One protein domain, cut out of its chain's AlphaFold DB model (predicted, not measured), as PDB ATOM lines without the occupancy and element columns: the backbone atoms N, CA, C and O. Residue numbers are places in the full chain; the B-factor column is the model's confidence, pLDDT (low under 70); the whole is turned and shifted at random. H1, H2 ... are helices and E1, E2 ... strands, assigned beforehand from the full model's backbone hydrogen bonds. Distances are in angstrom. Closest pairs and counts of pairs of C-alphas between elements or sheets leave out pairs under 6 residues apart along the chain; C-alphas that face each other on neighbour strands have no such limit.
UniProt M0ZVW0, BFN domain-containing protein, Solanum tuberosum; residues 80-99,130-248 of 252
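Overview. This is residues 80 to 99 and 130 to 248 of the 252 residues of the protein "BFN domain-containing protein" of Solanum tuberosum (UniProt M0ZVW0). A strongly twisted sheet of seven strands, curled like part of a barrel, wraps round one helix, H5, in the middle of the domain. H3 packs side by side with H5, H1 packs steeply on H3, H4 packs on H5 with residues 182 to 186, and residues 173 to 178 stick out. The 139 printed residues, with five named helices and seven named strands, run E1 H1 H2 E2 E3 H3 H4 E4 E5 E6 H5 E7; the class is mixed, helices and strands. The mixed sheet has the order E3 E2 E1 E7 E4 E5 E6. The whole is compact, with a radius of gyration of the C-alphas of 15.6 A and spans of 50 by 40 by 26 A.

Arrangement. E1, residues 80 to 84, has staggered pairing: its residues 80 to 81 pair with E7, residues 243 to 247, and 82 to 84 with E2, residues 141 to 147. Both pairs are antiparallel; N 80 and O 246, and N 83 and O 145, are within hydrogen-bond range, each at 2.8 A. H1, residues 86 to 97, only grazes the sheet. H2, residues 131 to 134, is close to H1 but not clearly touching; their closest C-alphas, of His 92 and Leu 134, are 5.7 A apart. E2 and the edge strand E3, residues 151 to 157, form a hairpin, with N 144 and O 154 at 2.9 A. H3, residues 160 to 168, touches H1 at a steep tilt of 46 degrees, opposite ways; the closest C-alphas, of Met 90 and Ile 167, are 6.8 A apart. E4, residues 194 to 205, E5, residues 208 to 217, and E6, residues 224 to 228, form a meander, each strand the antiparallel neighbour of the one before, with N 200 and O 212 at 2.9 A and N 213 and O 226 at 2.9 A. E4 bends by 58 degrees at residue 197 and is parallel to E7, with N 245 and O 199 at 2.8 A. H5, residues 230 to 240, makes with E6 and E7 a split strand-helix-strand unit, E4 and E5 between its strands in the sheet, with a right-handed crossover. H3 and H5, on one face of the sheet, make two layers with it; they touch at a shallow tilt of 15 degrees, the same way, closest at C-alphas Leu 166 and Asn 235, 5.8 A apart. H4, residues 181 to 192, touches H5 with residues 182 to 186 alone, at a steep tilt of 55 degrees; the closest C-alphas, of Phe 182 and Val 236, are 5.7 A apart. In H1, H3, H4 and H5 every O i to N i+4 pair is within hydrogen-bond range; H2 is too short for one.

Along the chain. E1 begins at C-alpha 80 (50.149, -47.496, 0.692). From first to last C-alpha, H1 and H4 each measure 16.3 A, H5 15.1 A, E4 30.0 A and E5 30.3 A. H5 begins at C-alpha 230 (48.992, -39.883, 14.300), and E7 ends at C-alpha 247 (54.769, -45.850, 4.586).

Size, cuts and confidence. The C-alphas farthest apart, of Gly 99 and Gly 219, are 51.7 A apart. Residues 100 to 129 are not printed, and C-alphas 99 and 130 are 17.2 A apart across the cut. The link from H3 to H4, 12 residues, is long. The mean pLDDT of the printed part is 89.2; residue 99, residues 172 to 177 and residue 248 are under 70.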
ATOM      1  N   ILE A  80      51.342 -46.676   0.886       87.19
ATOM      2  CA  ILE A  80      50.149 -47.496   0.692       87.19
ATOM      3  C   ILE A  80      48.961 -46.827   1.380       87.19
ATOM      4  O   ILE A  80      49.080 -46.294   2.481       87.19
ATOM      5  N   GLU A  81      47.792 -46.857   0.751       89.44
ATOM      6  CA  GLU A  81      46.573 -46.334   1.366       89.44
ATOM      7  C   GLU A  81      46.198 -47.136   2.620       89.44
ATOM      8  O   GLU A  81      46.295 -48.366   2.658       89.44
ATOM      9  N   ALA A  82      45.733 -46.440   3.655       90.62
ATOM     10  CA  ALA A  82      45.174 -47.068   4.835       90.62
ATOM     11  C   ALA A  82      43.804 -46.476   5.184       90.62
ATOM     12  O   ALA A  82      43.561 -45.275   5.091       90.62
ATOM     13  N   VAL A  83      42.895 -47.346   5.617       91.19
ATOM     14  CA  VAL A  83      41.504 -47.011   5.919       91.19
ATOM     15  C   VAL A  83      41.249 -47.178   7.407       91.19
ATOM     16  O   VAL A  83      41.548 -48.219   7.993       91.19
ATOM     17  N   VAL A  84      40.650 -46.165   8.029       93.12
ATOM     18  CA  VAL A  84      40.246 -46.232   9.436       93.12
ATOM     19  C   VAL A  84      39.072 -47.196   9.600       93.12
ATOM     20  O   VAL A  84      37.996 -46.996   9.036       93.12
ATOM     21  N   LEU A  85      39.261 -48.220  10.427       94.00
ATOM     22  CA  LEU A  85      38.235 -49.178  10.821       94.00
ATOM     23  C   LEU A  85      37.405 -48.593  11.969       94.00
ATOM     24  O   LEU A  85      37.609 -48.895  13.150       94.00
ATOM     25  N   VAL A  86      36.502 -47.678  11.615       93.62
ATOM     26  CA  VAL A  86      35.679 -46.914  12.568       93.62
ATOM     27  C   VAL A  86      34.804 -47.835  13.421       93.62
ATOM     28  O   VAL A  86      34.750 -47.667  14.638       93.62
ATOM     29  N   SER A  87      34.148 -48.827  12.814       93.38
ATOM     30  CA  SER A  87      33.256 -49.758  13.517       93.38
ATOM     31  C   SER A  87      33.995 -50.550  14.594       93.38
ATOM     32  O   SER A  87      33.526 -50.677  15.726       93.38
ATOM     33  N   GLU A  88      35.182 -51.051  14.268       94.62
ATOM     34  CA  GLU A  88      36.041 -51.810  15.167       94.62
ATOM     35  C   GLU A  88      36.651 -50.941  16.256       94.62
ATOM     36  O   GLU A  88      36.701 -51.363  17.410       94.62
ATOM     37  N   THR A  89      37.049 -49.720  15.904       95.62
ATOM     38  CA  THR A  89      37.527 -48.712  16.854       95.62
ATOM     39  C   THR A  89      36.429 -48.363  17.861       95.62
ATOM     40  O   THR A  89      36.654 -48.433  19.065       95.62
ATOM     41  N   MET A  90      35.202 -48.106  17.401       94.19
ATOM     42  CA  MET A  90      34.056 -47.829  18.272       94.19
ATOM     43  C   MET A  90      33.688 -49.036  19.144       94.19
ATOM     44  O   MET A  90      33.396 -48.886  20.330       94.19
ATOM     45  N   LYS A  91      33.719 -50.251  18.588       93.75
ATOM     46  CA  LYS A  91      33.465 -51.488  19.340       93.75
ATOM     47  C   LYS A  91      34.511 -51.704  20.431       93.75
ATOM     48  O   LYS A  91      34.154 -52.021  21.563       93.75
ATOM     49  N   HIS A  92      35.787 -51.510  20.105       94.69
ATOM     50  CA  HIS A  92      36.881 -51.558  21.070       94.69
ATOM     51  C   HIS A  92      36.726 -50.489  22.155       94.69
ATOM     52  O   HIS A  92      36.848 -50.820  23.331       94.69
ATOM     53  N   TYR A  93      36.360 -49.258  21.790       95.19
ATOM     54  CA  TYR A  93      36.144 -48.165  22.740       95.19
ATOM     55  C   TYR A  93      34.997 -48.449  23.714       95.19
ATOM     56  O   TYR A  93      35.155 -48.309  24.923       95.19
ATOM     57  N   LYS A  94      33.867 -48.968  23.220       92.81
ATOM     58  CA  LYS A  94      32.754 -49.412  24.076       92.81
ATOM     59  C   LYS A  94      33.183 -50.516  25.040       92.81
ATOM     60  O   LYS A  94      32.835 -50.473  26.214       92.81
ATOM     61  N   MET A  95      33.978 -51.479  24.565       90.19
ATOM     62  CA  MET A  95      34.545 -52.524  25.423       90.19
ATOM     63  C   MET A  95      35.519 -51.952  26.461       90.19
ATOM     64  O   MET A  95      35.560 -52.454  27.579       90.19
ATOM     65  N   HIS A  96      36.295 -50.927  26.110       88.75
ATOM     66  CA  HIS A  96      37.201 -50.240  27.028       88.75
ATOM     67  C   HIS A  96      36.423 -49.534  28.149       88.75
ATOM     68  O   HIS A  96      36.690 -49.785  29.321       88.75
ATOM     69  N   MET A  97      35.403 -48.744  27.795       86.44
ATOM     70  CA  MET A  97      34.585 -47.982  28.749       86.44
ATOM     71  C   MET A  97      33.665 -48.863  29.605       86.44
ATOM     72  O   MET A  97      33.491 -48.614  30.793       86.44
ATOM     73  N   GLY A  98      33.093 -49.921  29.024       79.50
ATOM     74  CA  GLY A  98      32.183 -50.853  29.700       79.50
ATOM     75  C   GLY A  98      32.874 -51.993  30.456       79.50
ATOM     76  O   GLY A  98      32.212 -52.949  30.850       79.50
ATOM     77  N   GLY A  99      34.202 -51.956  30.614       69.69
ATOM     78  CA  GLY A  99      34.944 -52.965  31.370       69.69
ATOM     79  C   GLY A  99      34.943 -54.359  30.729       69.69
ATOM     80  O   GLY A  99      34.637 -55.334  31.399       69.69
ATOM     81  N   GLY A 130      37.154 -59.947  14.921       80.50
ATOM     82  CA  GLY A 130      36.518 -60.669  16.018       80.50
ATOM     83  C   GLY A 130      36.707 -59.953  17.359       80.50
ATOM     84  O   GLY A 130      37.761 -59.378  17.632       80.50
ATOM     85  N   THR A 131      35.718 -60.052  18.250       83.56
ATOM     86  CA  THR A 131      35.775 -59.515  19.630       83.56
ATOM     87  C   THR A 131      37.054 -59.926  20.367       83.56
ATOM     88  O   THR A 131      37.670 -59.121  21.067       83.56
ATOM     89  N   GLY A 132      37.504 -61.168  20.161       85.50
ATOM     90  CA  GLY A 132      38.739 -61.693  20.744       85.50
ATOM     91  C   GLY A 132      40.027 -61.028  20.242       85.50
ATOM     92  O   GLY A 132      41.027 -61.058  20.958       85.50
ATOM     93  N   PHE A 133      40.034 -60.430  19.046       89.50
ATOM     94  CA  PHE A 133      41.157 -59.617  18.568       89.50
ATOM     95  C   PHE A 133      41.191 -58.275  19.305       89.50
ATOM     96  O   PHE A 133      42.206 -57.944  19.914       89.50
ATOM     97  N   LEU A 134      40.060 -57.561  19.341       91.00
ATOM     98  CA  LEU A 134      39.951 -56.241  19.971       91.00
ATOM     99  C   LEU A 134      40.287 -56.289  21.474       91.00
ATOM    100  O   LEU A 134      40.981 -55.416  21.985       91.00
ATOM    101  N   ARG A 135      39.902 -57.361  22.185       88.81
ATOM    102  CA  ARG A 135      40.152 -57.534  23.634       88.81
ATOM    103  C   ARG A 135      41.633 -57.556  24.046       88.81
ATOM    104  O   ARG A 135      41.947 -57.396  25.235       88.81
ATOM    105  N   ARG A 136      42.535 -57.786  23.089       90.50
ATOM    106  CA  ARG A 136      43.989 -57.814  23.317       90.50
ATOM    107  C   ARG A 136      44.552 -56.425  23.608       90.50
ATOM    108  O   ARG A 136      45.564 -56.328  24.293       90.50
ATOM    109  N   PHE A 137      43.885 -55.377  23.134       91.31
ATOM    110  CA  PHE A 137      44.313 -53.995  23.301       91.31
ATOM    111  C   PHE A 137      43.660 -53.408  24.549       91.31
ATOM    112  O   PHE A 137      42.437 -53.315  24.627       91.31
ATOM    113  N   LYS A 138      44.476 -53.067  25.552       91.38
ATOM    114  CA  LYS A 138      44.002 -52.525  26.837       91.38
ATOM    115  C   LYS A 138      43.876 -51.011  26.863       91.38
ATOM    116  O   LYS A 138      43.111 -50.516  27.672       91.38
ATOM    117  N   ASN A 139      44.583 -50.327  25.974       94.19
ATOM    118  CA  ASN A 139      44.562 -48.875  25.853       94.19
ATOM    119  C   ASN A 139      43.645 -48.469  24.689       94.19
ATOM    120  O   ASN A 139      43.507 -49.276  23.758       94.19
ATOM    121  N   PRO A 140      43.076 -47.250  24.681       96.12
ATOM    122  CA  PRO A 140      42.326 -46.727  23.540       96.12
ATOM    123  C   PRO A 140      43.141 -46.876  22.252       96.12
ATOM    124  O   PRO A 140      44.335 -46.573  22.218       96.12
ATOM    125  N   THR A 141      42.531 -47.444  21.214       96.19
ATOM    126  CA  THR A 141      43.248 -47.854  20.000       96.19
ATOM    127  C   THR A 141      42.410 -47.547  18.769       96.19
ATOM    128  O   THR A 141      41.257 -47.966  18.690       96.19
ATOM    129  N   ILE A 142      43.004 -46.861  17.791       96.31
ATOM    130  CA  ILE A 142      42.437 -46.707  16.448       96.31
ATOM    131  C   ILE A 142      42.991 -47.830  15.574       96.31
ATOM    132  O   ILE A 142      44.204 -48.049  15.527       96.31
ATOM    133  N   PHE A 143      42.106 -48.547  14.884       94.88
ATOM    134  CA  PHE A 143      42.490 -49.624  13.975       94.88
ATOM    135  C   PHE A 143      42.505 -49.120  12.535       94.88
ATOM    136  O   PHE A 143      41.535 -48.529  12.066       94.88
ATOM    137  N   LEU A 144      43.599 -49.384  11.827       92.88
ATOM    138  CA  LEU A 144      43.772 -49.036  10.421       92.88
ATOM    139  C   LEU A 144      43.918 -50.309   9.591       92.88
ATOM    140  O   LEU A 144      44.710 -51.178   9.944       92.88
ATOM    141  N   LYS A 145      43.189 -50.421   8.485       91.19
ATOM    142  CA  LYS A 145      43.384 -51.467   7.479       91.19
ATOM    143  C   LYS A 145      44.309 -50.941   6.391       91.19
ATOM    144  O   LYS A 145      44.001 -49.912   5.805       91.19
ATOM    145  N   ILE A 146      45.400 -51.643   6.110       89.31
ATOM    146  CA  ILE A 146      46.318 -51.286   5.021       89.31
ATOM    147  C   ILE A 146      45.805 -51.929   3.727       89.31
ATOM    148  O   ILE A 146      45.560 -53.138   3.688       89.31
ATOM    149  N   SER A 147      45.629 -51.125   2.681       84.81
ATOM    150  CA  SER A 147      45.127 -51.542   1.368       84.81
ATOM    151  C   SER A 147      46.244 -52.176   0.531       84.81
ATOM    152  O   SER A 147      46.743 -51.576  -0.414       84.81
ATOM    153  N   CYS A 148      46.656 -53.392   0.882       80.50
ATOM    154  CA  CYS A 148      47.598 -54.191   0.088       80.50
ATOM    155  C   CYS A 148      47.035 -55.596  -0.197       80.50
ATOM    156  O   CYS A 148      45.948 -55.932   0.274       80.50
ATOM    157  N   ASP A 149      47.780 -56.431  -0.930       74.25
ATOM    158  CA  ASP A 149      47.365 -57.800  -1.297       74.25
ATOM    159  C   ASP A 149      47.019 -58.692  -0.089       74.25
ATOM    160  O   ASP A 149      46.295 -59.683  -0.214       74.25
ATOM    161  N   ALA A 150      47.535 -58.348   1.092       74.62
ATOM    162  CA  ALA A 150      47.227 -59.009   2.349       74.62
ATOM    163  C   ALA A 150      46.400 -58.108   3.281       74.62
ATOM    164  O   ALA A 150      46.559 -56.891   3.337       74.62
ATOM    165  N   GLU A 151      45.534 -58.729   4.083       78.00
ATOM    166  CA  GLU A 151      44.711 -58.026   5.069       78.00
ATOM    167  C   GLU A 151      45.515 -57.713   6.341       78.00
ATOM    168  O   GLU A 151      45.452 -58.445   7.337       78.00
ATOM    169  N   TYR A 152      46.281 -56.620   6.320       85.25
ATOM    170  CA  TYR A 152      46.952 -56.105   7.516       85.25
ATOM    171  C   TYR A 152      46.077 -55.103   8.260       85.25
ATOM    172  O   TYR A 152      45.470 -54.208   7.669       85.25
ATOM    173  N   VAL A 153      46.062 -55.249   9.585       89.88
ATOM    174  CA  VAL A 153      45.416 -54.313  10.503       89.88
ATOM    175  C   VAL A 153      46.463 -53.781  11.461       89.88
ATOM    176  O   VAL A 153      47.078 -54.543  12.210       89.88
ATOM    177  N   LEU A 154      46.630 -52.467  11.454       90.00
ATOM    178  CA  LEU A 154      47.551 -51.756  12.310       90.00
ATOM    179  C   LEU A 154      46.802 -51.102  13.483       90.00
ATOM    180  O   LEU A 154      45.959 -50.229  13.266       90.00
ATOM    181  N   PRO A 155      47.113 -51.490  14.729       92.75
ATOM    182  CA  PRO A 155      46.625 -50.806  15.917       92.75
ATOM    183  C   PRO A 155      47.516 -49.605  16.266       92.75
ATOM    184  O   PRO A 155      48.714 -49.763  16.511       92.75
ATOM    185  N   ILE A 156      46.929 -48.412  16.366       94.19
ATOM    186  CA  ILE A 156      47.590 -47.213  16.895       94.19
ATOM    187  C   ILE A 156      47.005 -46.905  18.266       94.19
ATOM    188  O   ILE A 156      45.833 -46.550  18.384       94.19
ATOM    189  N   ILE A 157      47.832 -47.040  19.303       95.06
ATOM    190  CA  ILE A 157      47.455 -46.677  20.671       95.06
ATOM    191  C   ILE A 157      47.384 -45.151  20.766       95.06
ATOM    192  O   ILE A 157      48.335 -44.457  20.406       95.06
ATOM    193  N   VAL A 158      46.262 -44.639  21.258       96.31
ATOM    194  CA  VAL A 158      45.959 -43.207  21.369       96.31
ATOM    195  C   VAL A 158      45.347 -42.888  22.739       96.31
ATOM    196  O   VAL A 158      45.146 -43.778  23.563       96.31
ATOM    197  N   GLY A 159      45.065 -41.610  22.997       96.00
ATOM    198  CA  GLY A 159      44.244 -41.195  24.140       96.00
ATOM    199  C   GLY A 159      42.744 -41.336  23.857       96.00
ATOM    200  O   GLY A 159      42.336 -41.361  22.697       96.00
ATOM    201  N   GLU A 160      41.928 -41.380  24.913       95.94
ATOM    202  CA  GLU A 160      40.457 -41.496  24.835       95.94
ATOM    203  C   GLU A 160      39.845 -40.401  23.956       95.94
ATOM    204  O   GLU A 160      39.159 -40.706  22.983       95.94
ATOM    205  N   HIS A 161      40.238 -39.147  24.199       95.75
ATOM    206  CA  HIS A 161      39.792 -37.975  23.435       95.75
ATOM    207  C   HIS A 161      39.967 -38.129  21.917       95.75
ATOM    208  O   HIS A 161      39.115 -37.720  21.136       95.75
ATOM    209  N   ALA A 162      41.052 -38.765  21.460       96.75
ATOM    210  CA  ALA A 162      41.275 -38.973  20.030       96.75
ATOM    211  C   ALA A 162      40.265 -39.945  19.406       96.75
ATOM    212  O   ALA A 162      39.917 -39.799  18.232       96.75
ATOM    213  N   VAL A 163      39.827 -40.946  20.175       97.06
ATOM    214  CA  VAL A 163      38.814 -41.918  19.755       97.06
ATOM    215  C   VAL A 163      37.430 -41.281  19.787       97.06
ATOM    216  O   VAL A 163      36.666 -41.462  18.843       97.06
ATOM    217  N   GLU A 164      37.133 -40.499  20.824       95.00
ATOM    218  CA  GLU A 164      35.883 -39.740  20.939       95.00
ATOM    219  C   GLU A 164      35.706 -38.808  19.746       95.00
ATOM    220  O   GLU A 164      34.730 -38.937  19.017       95.00
ATOM    221  N   LYS A 165      36.713 -37.986  19.433       94.75
ATOM    222  CA  LYS A 165      36.664 -37.068  18.286       94.75
ATOM    223  C   LYS A 165      36.532 -37.766  16.938       94.75
ATOM    224  O   LYS A 165      35.927 -37.205  16.019       94.75
ATOM    225  N   LEU A 166      37.055 -38.984  16.826       95.19
ATOM    226  CA  LEU A 166      36.880 -39.808  15.637       95.19
ATOM    227  C   LEU A 166      35.439 -40.328  15.534       95.19
ATOM    228  O   LEU A 166      34.883 -40.346  14.438       95.19
ATOM    229  N   ILE A 167      34.825 -40.740  16.644       93.62
ATOM    230  CA  ILE A 167      33.430 -41.202  16.682       93.62
ATOM    231  C   ILE A 167      32.464 -40.028  16.468       93.62
ATOM    232  O   ILE A 167      31.536 -40.153  15.671       93.62
ATOM    233  N   ASP A 168      32.719 -38.874  17.084       90.69
ATOM    234  CA  ASP A 168      31.922 -37.651  16.926       90.69
ATOM    235  C   ASP A 168      31.878 -37.194  15.461       90.69
ATOM    236  O   ASP A 168      30.848 -36.728  14.980       90.69
ATOM    237  N   SER A 169      32.957 -37.426  14.702       89.00
ATOM    238  CA  SER A 169      33.013 -37.150  13.256       89.00
ATOM    239  C   SER A 169      32.034 -37.963  12.399       89.00
ATOM    240  O   SER A 169      31.945 -37.757  11.191       89.00
ATOM    241  N   LEU A 170      31.325 -38.938  12.973       86.50
ATOM    242  CA  LEU A 170      30.254 -39.661  12.280       86.50
ATOM    243  C   LEU A 170      28.932 -38.903  12.317       86.50
ATOM    244  O   LEU A 170      28.102 -39.084  11.429       86.50
ATOM    245  N   HIS A 171      28.760 -38.057  13.326       80.62
ATOM    246  CA  HIS A 171      27.560 -37.282  13.579       80.62
ATOM    247  C   HIS A 171      27.772 -35.830  13.149       80.62
ATOM    248  O   HIS A 171      27.410 -34.926  13.887       80.62
ATOM    249  N   GLU A 172      28.352 -35.590  11.961       64.50
ATOM    250  CA  GLU A 172      28.673 -34.245  11.420       64.50
ATOM    251  C   GLU A 172      27.444 -33.334  11.180       64.50
ATOM    252  O   GLU A 172      27.503 -32.365  10.425       64.50
ATOM    253  N   GLU A 173      26.318 -33.634  11.818       58.38
ATOM    254  CA  GLU A 173      25.128 -32.812  11.899       58.38
ATOM    255  C   GLU A 173      25.316 -31.754  12.997       58.38
ATOM    256  O   GLU A 173      24.930 -31.917  14.153       58.38
ATOM    257  N   ASP A 174      26.025 -30.698  12.597       57.06
ATOM    258  CA  ASP A 174      25.855 -29.293  12.990       57.06
ATOM    259  C   ASP A 174      25.159 -29.055  14.342       57.06
ATOM    260  O   ASP A 174      24.089 -28.452  14.432       57.06
ATOM    261  N   THR A 175      25.765 -29.536  15.433       55.28
ATOM    262  CA  THR A 175      25.254 -29.287  16.786       55.28
ATOM    263  C   THR A 175      25.763 -27.932  17.293       55.28
ATOM    264  O   THR A 175      26.513 -27.833  18.259       55.28
ATOM    265  N   GLY A 176      25.365 -26.879  16.580       58.59
ATOM    266  CA  GLY A 176      24.986 -25.571  17.117       58.59
ATOM    267  C   GLY A 176      26.041 -24.637  17.709       58.59
ATOM    268  O   GLY A 176      26.096 -23.491  17.276       58.59
ATOM    269  N   ASP A 177      26.845 -25.044  18.694       63.91
ATOM    270  CA  ASP A 177      27.336 -24.038  19.659       63.91
ATOM    271  C   ASP A 177      28.864 -23.916  19.804       63.91
ATOM    272  O   ASP A 177      29.345 -22.877  20.262       63.91
ATOM    273  N   CYS A 178      29.669 -24.899  19.379       78.00
ATOM    274  CA  CYS A 178      31.132 -24.751  19.396       78.00
ATOM    275  C   CYS A 178      31.835 -25.731  18.439       78.00
ATOM    276  O   CYS A 178      31.704 -26.943  18.625       78.00
ATOM    277  N   PRO A 179      32.600 -25.257  17.430       84.50
ATOM    278  CA  PRO A 179      33.383 -26.152  16.590       84.50
ATOM    279  C   PRO A 179      34.494 -26.809  17.412       84.50
ATOM    280  O   PRO A 179      35.205 -26.134  18.157       84.50
ATOM    281  N   ASP A 180      34.677 -28.118  17.237       89.00
ATOM    282  CA  ASP A 180      35.850 -28.795  17.783       89.00
ATOM    283  C   ASP A 180      37.145 -28.339  17.090       89.00
ATOM    284  O   ASP A 180      37.140 -27.626  16.081       89.00
ATOM    285  N   GLU A 181      38.281 -28.745  17.647       91.94
ATOM    286  CA  GLU A 181      39.603 -28.349  17.175       91.94
ATOM    287  C   GLU A 181      39.880 -28.755  15.715       91.94
ATOM    288  O   GLU A 181      40.578 -28.040  14.991       91.94
ATOM    289  N   PHE A 182      39.300 -29.863  15.244       93.62
ATOM    290  CA  PHE A 182      39.496 -30.363  13.884       93.62
ATOM    291  C   PHE A 182      38.608 -29.619  12.886       93.62
ATOM    292  O   PHE A 182      39.046 -29.301  11.776       93.62
ATOM    293  N   LEU A 183      37.381 -29.286  13.287       91.06
ATOM    294  CA  LEU A 183      36.478 -28.443  12.516       91.06
ATOM    295  C   LEU A 183      37.001 -27.005  12.435       91.06
ATOM    296  O   LEU A 183      36.960 -26.403  11.360       91.06
ATOM    297  N   LEU A 184      37.563 -26.474  13.526       92.56
ATOM    298  CA  LEU A 184      38.257 -25.186  13.535       92.56
ATOM    299  C   LEU A 184      39.403 -25.176  12.518       92.56
ATOM    300  O   LEU A 184      39.471 -24.262  11.694       92.56
ATOM    301  N   LEU A 185      40.268 -26.197  12.533       93.94
ATOM    302  CA  LEU A 185      41.375 -26.304  11.581       93.94
ATOM    303  C   LEU A 185      40.869 -26.365  10.134       93.94
ATOM    304  O   LEU A 185      41.357 -25.624   9.282       93.94
ATOM    305  N   ARG A 186      39.859 -27.197   9.853       92.00
ATOM    306  CA  ARG A 186      39.245 -27.290   8.521       92.00
ATOM    307  C   ARG A 186      38.717 -25.933   8.053       92.00
ATOM    308  O   ARG A 186      39.013 -25.513   6.937       92.00
ATOM    309  N   ASN A 187      37.963 -25.237   8.900       92.00
ATOM    310  CA  ASN A 187      37.380 -23.937   8.574       92.00
ATOM    311  C   ASN A 187      38.457 -22.867   8.349       92.00
ATOM    312  O   ASN A 187      38.336 -22.057   7.428       92.00
ATOM    313  N   LEU A 188      39.524 -22.885   9.151       94.19
ATOM    314  CA  LEU A 188      40.669 -21.990   8.995       94.19
ATOM    315  C   LEU A 188      41.364 -22.198   7.644       94.19
ATOM    316  O   LEU A 188      41.642 -21.221   6.947       94.19
ATOM    317  N   LEU A 189      41.616 -23.451   7.257       93.12
ATOM    318  CA  LEU A 189      42.246 -23.790   5.978       93.12
ATOM    319  C   LEU A 189      41.391 -23.318   4.800       93.12
ATOM    320  O   LEU A 189      41.884 -22.565   3.959       93.12
ATOM    321  N   LEU A 190      40.090 -23.634   4.827       91.19
ATOM    322  CA  LEU A 190      39.127 -23.194   3.813       91.19
ATOM    323  C   LEU A 190      39.118 -21.668   3.651       91.19
ATOM    324  O   LEU A 190      39.113 -21.161   2.531       91.19
ATOM    325  N   LYS A 191      39.153 -20.911   4.756       94.25
ATOM    326  CA  LYS A 191      39.206 -19.438   4.716       94.25
ATOM    327  C   LYS A 191      40.550 -18.888   4.247       94.25
ATOM    328  O   LYS A 191      40.583 -17.802   3.678       94.25
ATOM    329  N   SER A 192      41.636 -19.625   4.463       92.25
ATOM    330  CA  SER A 192      42.992 -19.232   4.065       92.25
ATOM    331  C   SER A 192      43.324 -19.610   2.613       92.25
ATOM    332  O   SER A 192      44.386 -19.245   2.112       92.25
ATOM    333  N   GLY A 193      42.425 -20.330   1.930       93.06
ATOM    334  CA  GLY A 193      42.635 -20.847   0.575       93.06
ATOM    335  C   GLY A 193      43.549 -22.076   0.514       93.06
ATOM    336  O   GLY A 193      44.010 -22.425  -0.569       93.06
ATOM    337  N   TYR A 194      43.822 -22.706   1.658       93.94
ATOM    338  CA  TYR A 194      44.581 -23.950   1.740       93.94
ATOM    339  C   TYR A 194      43.639 -25.142   1.880       93.94
ATOM    340  O   TYR A 194      42.581 -25.060   2.502       93.94
ATOM    341  N   GLU A 195      44.066 -26.278   1.355       92.75
ATOM    342  CA  GLU A 195      43.379 -27.555   1.466       92.75
ATOM    343  C   GLU A 195      44.360 -28.617   1.951       92.75
ATOM    344  O   GLU A 195      45.562 -28.571   1.665       92.75
ATOM    345  N   VAL A 196      43.854 -29.583   2.719       94.50
ATOM    346  CA  VAL A 196      44.642 -30.761   3.079       94.50
ATOM    347  C   VAL A 196      44.715 -31.653   1.843       94.50
ATOM    348  O   VAL A 196      43.687 -32.074   1.327       94.50
ATOM    349  N   LYS A 197      45.925 -31.962   1.375       92.31
ATOM    350  CA  LYS A 197      46.152 -32.878   0.251       92.31
ATOM    351  C   LYS A 197      45.983 -34.328   0.691       92.31
ATOM    352  O   LYS A 197      45.314 -35.126   0.046       92.31
ATOM    353  N   MET A 198      46.685 -34.671   1.766       93.19
ATOM    354  CA  MET A 198      46.798 -36.024   2.295       93.19
ATOM    355  C   MET A 198      47.397 -35.979   3.697       93.19
ATOM    356  O   MET A 198      48.026 -34.995   4.100       93.19
ATOM    357  N   VAL A 199      47.261 -37.089   4.406       95.00
ATOM    358  CA  VAL A 199      47.962 -37.345   5.661       95.00
ATOM    359  C   VAL A 199      48.826 -38.583   5.498       95.00
ATOM    360  O   VAL A 199      48.374 -39.568   4.918       95.00
ATOM    361  N   LYS A 200      50.052 -38.543   6.021       92.88
ATOM    362  CA  LYS A 200      50.970 -39.685   6.008       92.88
ATOM    363  C   LYS A 200      51.384 -40.040   7.424       92.88
ATOM    364  O   LYS A 200      51.763 -39.142   8.171       92.88
ATOM    365  N   ILE A 201      51.386 -41.323   7.774       92.19
ATOM    366  CA  ILE A 201      52.268 -41.801   8.845       92.19
ATOM    367  C   ILE A 201      53.631 -42.045   8.211       92.19
ATOM    368  O   ILE A 201      53.711 -42.722   7.188       92.19
ATOM    369  N   THR A 202      54.662 -41.431   8.783       90.50
ATOM    370  CA  THR A 202      55.983 -41.300   8.153       90.50
ATOM    371  C   THR A 202      57.049 -42.149   8.818       90.50
ATOM    372  O   THR A 202      57.903 -42.698   8.142       90.50
ATOM    373  N   GLU A 203      57.018 -42.280  10.142       89.00
ATOM    374  CA  GLU A 203      58.004 -43.091  10.848       89.00
ATOM    375  C   GLU A 203      57.468 -43.637  12.165       89.00
ATOM    376  O   GLU A 203      56.440 -43.200  12.697       89.00
ATOM    377  N   ARG A 204      58.206 -44.601  12.715       88.69
ATOM    378  CA  ARG A 204      58.019 -45.092  14.072       88.69
ATOM    379  C   ARG A 204      59.353 -45.086  14.796       88.69
ATOM    380  O   ARG A 204      60.273 -45.812  14.429       88.69
ATOM    381  N   VAL A 205      59.421 -44.351  15.898       87.62
ATOM    382  CA  VAL A 205      60.575 -44.377  16.799       87.62
ATOM    383  C   VAL A 205      60.166 -45.091  18.078       87.62
ATOM    384  O   VAL A 205      59.317 -44.628  18.839       87.62
ATOM    385  N   THR A 206      60.779 -46.250  18.330       87.31
ATOM    386  CA  THR A 206      60.450 -47.135  19.461       87.31
ATOM    387  C   THR A 206      59.000 -47.644  19.405       87.31
ATOM    388  O   THR A 206      58.708 -48.648  18.753       87.31
ATOM    389  N   SER A 207      58.075 -46.968  20.083       84.94
ATOM    390  CA  SER A 207      56.653 -47.317  20.174       84.94
ATOM    391  C   SER A 207      55.745 -46.167  19.743       84.94
ATOM    392  O   SER A 207      54.533 -46.257  19.917       84.94
ATOM    393  N   THR A 208      56.326 -45.091  19.214       87.38
ATOM    394  CA  THR A 208      55.613 -43.868  18.856       87.38
ATOM    395  C   THR A 208      55.652 -43.699  17.351       87.38
ATOM    396  O   THR A 208      56.732 -43.647  16.764       87.38
ATOM    397  N   TYR A 209      54.475 -43.633  16.741       92.75
ATOM    398  CA  TYR A 209      54.326 -43.270  15.339       92.75
ATOM    399  C   TYR A 209      54.323 -41.750  15.190       92.75
ATOM    400  O   TYR A 209      53.809 -41.043  16.060       92.75
ATOM    401  N   PHE A 210      54.845 -41.275  14.068       93.31
ATOM    402  CA  PHE A 210      54.850 -39.874  13.665       93.31
ATOM    403  C   PHE A 210      54.064 -39.724  12.372       93.31
ATOM    404  O   PHE A 210      54.052 -40.631  11.536       93.31
ATOM    405  N   ALA A 211      53.384 -38.596  12.221       95.88
ATOM    406  CA  ALA A 211      52.582 -38.318  11.050       95.88
ATOM    407  C   ALA A 211      52.830 -36.899  10.548       95.88
ATOM    408  O   ALA A 211      53.186 -36.002  11.303       95.88
ATOM    409  N   ARG A 212      52.600 -36.682   9.257       95.81
ATOM    410  CA  ARG A 212      52.647 -35.355   8.649       95.81
ATOM    411  C   ARG A 212      51.369 -35.100   7.869       95.81
ATOM    412  O   ARG A 212      50.852 -35.982   7.178       95.81
ATOM    413  N   ILE A 213      50.862 -33.881   7.990       96.06
ATOM    414  CA  ILE A 213      49.712 -33.385   7.233       96.06
ATOM    415  C   ILE A 213      50.263 -32.526   6.104       96.06
ATOM    416  O   ILE A 213      51.046 -31.612   6.358       96.06
ATOM    417  N   PHE A 214      49.880 -32.835   4.870       94.62
ATOM    418  CA  PHE A 214      50.341 -32.127   3.680       94.62
ATOM    419  C   PHE A 214      49.247 -31.193   3.200       94.62
ATOM    420  O   PHE A 214      48.097 -31.607   3.048       94.62
ATOM    421  N   PHE A 215      49.614 -29.951   2.922       94.12
ATOM    422  CA  PHE A 215      48.704 -28.902   2.493       94.12
ATOM    423  C   PHE A 215      49.092 -28.400   1.113       94.12
ATOM    424  O   PHE A 215      50.270 -28.374   0.752       94.12
ATOM    425  N   HIS A 216      48.097 -27.968   0.355       92.88
ATOM    426  CA  HIS A 216      48.301 -27.275  -0.908       92.88
ATOM    427  C   HIS A 216      47.353 -26.086  -1.012       92.88
ATOM    428  O   HIS A 216      46.345 -26.008  -0.309       92.88
ATOM    429  N   LYS A 217      47.672 -25.162  -1.912       92.88
ATOM    430  CA  LYS A 217      46.813 -24.037  -2.266       92.88
ATOM    431  C   LYS A 217      46.623 -24.001  -3.769       92.88
ATOM    432  O   LYS A 217      47.558 -24.240  -4.529       92.88
ATOM    433  N   ALA A 218      45.395 -23.749  -4.208       86.56
ATOM    434  CA  ALA A 218      45.081 -23.719  -5.630       86.56
ATOM    435  C   ALA A 218      45.922 -22.648  -6.349       86.56
ATOM    436  O   ALA A 218      45.957 -21.491  -5.936       86.56
ATOM    437  N   GLY A 219      46.598 -23.044  -7.430       86.12
ATOM    438  CA  GLY A 219      47.482 -22.164  -8.205       86.12
ATOM    439  C   GLY A 219      48.916 -22.056  -7.676       86.12
ATOM    440  O   GLY A 219      49.768 -21.518  -8.381       86.12
ATOM    441  N   GLU A 220      49.212 -22.609  -6.500       88.38
ATOM    442  CA  GLU A 220      50.572 -22.732  -5.970       88.38
ATOM    443  C   GLU A 220      51.086 -24.157  -6.220       88.38
ATOM    444  O   GLU A 220      50.362 -25.138  -6.050       88.38
ATOM    445  N   LYS A 221      52.337 -24.279  -6.680       82.19
ATOM    446  CA  LYS A 221      52.987 -25.591  -6.867       82.19
ATOM    447  C   LYS A 221      53.561 -26.141  -5.567       82.19
ATOM    448  O   LYS A 221      53.801 -27.341  -5.474       82.19
ATOM    449  N   ASP A 222      53.780 -25.265  -4.594       86.38
ATOM    450  CA  ASP A 222      54.434 -25.621  -3.350       86.38
ATOM    451  C   ASP A 222      53.462 -26.382  -2.447       86.38
ATOM    452  O   ASP A 222      52.348 -25.941  -2.153       86.38
ATOM    453  N   ILE A 223      53.910 -27.553  -2.006       87.94
ATOM    454  CA  ILE A 223      53.270 -28.341  -0.960       87.94
ATOM    455  C   ILE A 223      54.106 -28.122   0.289       87.94
ATOM    456  O   ILE A 223      55.321 -28.317   0.264       87.94
ATOM    457  N   PHE A 224      53.464 -27.743   1.387       90.81
ATOM    458  CA  PHE A 224      54.122 -27.732   2.687       90.81
ATOM    459  C   PHE A 224      53.490 -28.778   3.595       90.81
ATOM    460  O   PHE A 224      52.346 -29.200   3.409       90.81
ATOM    461  N   SER A 225      54.263 -29.213   4.580       93.06
ATOM    462  CA  SER A 225      53.877 -30.268   5.499       93.06
ATOM    463  C   SER A 225      54.069 -29.808   6.942       93.06
ATOM    464  O   SER A 225      54.995 -29.057   7.259       93.06
ATOM    465  N   VAL A 226      53.182 -30.252   7.827       95.31
ATOM    466  CA  VAL A 226      53.247 -29.971   9.266       95.31
ATOM    467  C   VAL A 226      53.324 -31.290  10.016       95.31
ATOM    468  O   VAL A 226      52.601 -32.232   9.686       95.31
ATOM    469  N   ASP A 227      54.222 -31.355  10.997       96.06
ATOM    470  CA  ASP A 227      54.336 -32.495  11.905       96.06
ATOM    471  C   ASP A 227      53.096 -32.602  12.801       96.06
ATOM    472  O   ASP A 227      52.576 -31.600  13.300       96.06
ATOM    473  N   ALA A 228      52.601 -33.820  12.983       96.19
ATOM    474  CA  ALA A 228      51.397 -34.102  13.738       96.19
ATOM    475  C   ALA A 228      51.495 -35.461  14.432       96.19
ATOM    476  O   ALA A 228      52.079 -36.426  13.933       96.19
ATOM    477  N   ARG A 229      50.821 -35.587  15.578       96.12
ATOM    478  CA  ARG A 229      50.609 -36.914  16.159       96.12
ATOM    479  C   ARG A 229      49.674 -37.710  15.242       96.12
ATOM    480  O   ARG A 229      48.719 -37.136  14.713       96.12
ATOM    481  N   PRO A 230      49.856 -39.034  15.118       96.12
ATOM    482  CA  PRO A 230      48.992 -39.883  14.300       96.12
ATOM    483  C   PRO A 230      47.502 -39.722  14.613       96.12
ATOM    484  O   PRO A 230      46.689 -39.670  13.699       96.12
ATOM    485  N   SER A 231      47.139 -39.592  15.895       96.81
ATOM    486  CA  SER A 231      45.754 -39.369  16.328       96.81
ATOM    487  C   SER A 231      45.138 -38.103  15.739       96.81
ATOM    488  O   SER A 231      43.987 -38.118  15.304       96.81
ATOM    489  N   ASP A 232      45.904 -37.014  15.736       96.88
ATOM    490  CA  ASP A 232      45.448 -35.710  15.267       96.88
ATOM    491  C   ASP A 232      45.358 -35.745  13.743       96.88
ATOM    492  O   ASP A 232      44.347 -35.362  13.166       96.88
ATOM    493  N   ALA A 233      46.373 -36.316  13.094       96.69
ATOM    494  CA  ALA A 233      46.435 -36.454  11.649       96.69
ATOM    495  C   ALA A 233      45.276 -37.310  11.095       96.69
ATOM    496  O   ALA A 233      44.653 -36.937  10.103       96.69
ATOM    497  N   ILE A 234      44.912 -38.407  11.770       96.00
ATOM    498  CA  ILE A 234      43.743 -39.234  11.422       96.00
ATOM    499  C   ILE A 234      42.438 -38.441  11.560       96.00
ATOM    500  O   ILE A 234      41.592 -38.482  10.664       96.00
ATOM    501  N   ASN A 235      42.265 -37.703  12.659       96.25
ATOM    502  CA  ASN A 235      41.067 -36.895  12.879       96.25
ATOM    503  C   ASN A 235      40.950 -35.750  11.860       96.25
ATOM    504  O   ASN A 235      39.867 -35.520  11.319       96.25
ATOM    505  N   VAL A 236      42.059 -35.093  11.509       96.00
ATOM    506  CA  VAL A 236      42.095 -34.107  10.418       96.00
ATOM    507  C   VAL A 236      41.725 -34.759   9.092       96.00
ATOM    508  O   VAL A 236      40.859 -34.243   8.386       96.00
ATOM    509  N   ALA A 237      42.316 -35.915   8.767       94.62
ATOM    510  CA  ALA A 237      42.019 -36.621   7.525       94.62
ATOM    511  C   ALA A 237      40.524 -36.938   7.396       94.62
ATOM    512  O   ALA A 237      39.924 -36.748   6.336       94.62
ATOM    513  N   ARG A 238      39.900 -37.349   8.506       92.31
ATOM    514  CA  ARG A 238      38.472 -37.658   8.576       92.31
ATOM    515  C   ARG A 238      37.589 -36.428   8.349       92.31
ATOM    516  O   ARG A 238      36.683 -36.504   7.522       92.31
ATOM    517  N   ARG A 239      37.876 -35.302   9.014       91.94
ATOM    518  CA  ARG A 239      37.112 -34.039   8.880       91.94
ATOM    519  C   ARG A 239      37.276 -33.409   7.502       91.94
ATOM    520  O   ARG A 239      36.324 -32.873   6.939       91.94
ATOM    521  N   CYS A 240      38.479 -33.483   6.943       90.94
ATOM    522  CA  CYS A 240      38.776 -32.973   5.608       90.94
ATOM    523  C   CYS A 240      38.371 -33.942   4.487       90.94
ATOM    524  O   CYS A 240      38.360 -33.529   3.333       90.94
ATOM    525  N   LYS A 241      37.996 -35.190   4.811       89.50
ATOM    526  CA  LYS A 241      37.636 -36.253   3.853       89.50
ATOM    527  C   LYS A 241      38.744 -36.528   2.830       89.50
ATOM    528  O   LYS A 241      38.481 -36.662   1.639       89.50
ATOM    529  N   VAL A 242      39.983 -36.602   3.307       90.00
ATOM    530  CA  VAL A 242      41.178 -36.797   2.472       90.00
ATOM    531  C   VAL A 242      41.762 -38.192   2.639       90.00
ATOM    532  O   VAL A 242      41.481 -38.891   3.615       90.00
ATOM    533  N   LEU A 243      42.607 -38.576   1.682       82.38
ATOM    534  CA  LEU A 243      43.328 -39.841   1.713       82.38
ATOM    535  C   LEU A 243      44.318 -39.884   2.880       82.38
ATOM    536  O   LEU A 243      45.010 -38.906   3.191       82.38
ATOM    537  N   PHE A 244      44.400 -41.062   3.486       83.62
ATOM    538  CA  PHE A 244      45.330 -41.377   4.550       83.62
ATOM    539  C   PHE A 244      46.295 -42.459   4.061       83.62
ATOM    540  O   PHE A 244      45.879 -43.514   3.579       83.62
ATOM    541  N   LEU A 245      47.588 -42.171   4.158       83.69
ATOM    542  CA  LEU A 245      48.658 -42.977   3.596       83.69
ATOM    543  C   LEU A 245      49.601 -43.494   4.686       83.69
ATOM    544  O   LEU A 245      49.841 -42.848   5.711       83.69
ATOM    545  N   TRP A 246      50.162 -44.665   4.424       79.12
ATOM    546  CA  TRP A 246      51.044 -45.414   5.298       79.12
ATOM    547  C   TRP A 246      52.334 -45.754   4.558       79.12
ATOM    548  O   TRP A 246      52.284 -46.352   3.487       79.12
ATOM    549  N   ASP A 247      53.484 -45.410   5.126       80.06
ATOM    550  CA  ASP A 247      54.769 -45.850   4.586       80.06
ATOM    551  C   ASP A 247      55.035 -47.312   4.984       80.06
ATOM    552  O   ASP A 247      55.112 -47.658   6.169       80.06
ATOM    553  N   PHE A 248      55.135 -48.197   3.986       64.56
ATOM    554  CA  PHE A 248      55.330 -49.631   4.210       64.56
ATOM    555  C   PHE A 248      56.692 -49.955   4.840       64.56
ATOM    556  O   PHE A 248      56.826 -50.990   5.497       64.56
TER     557      PHE A 248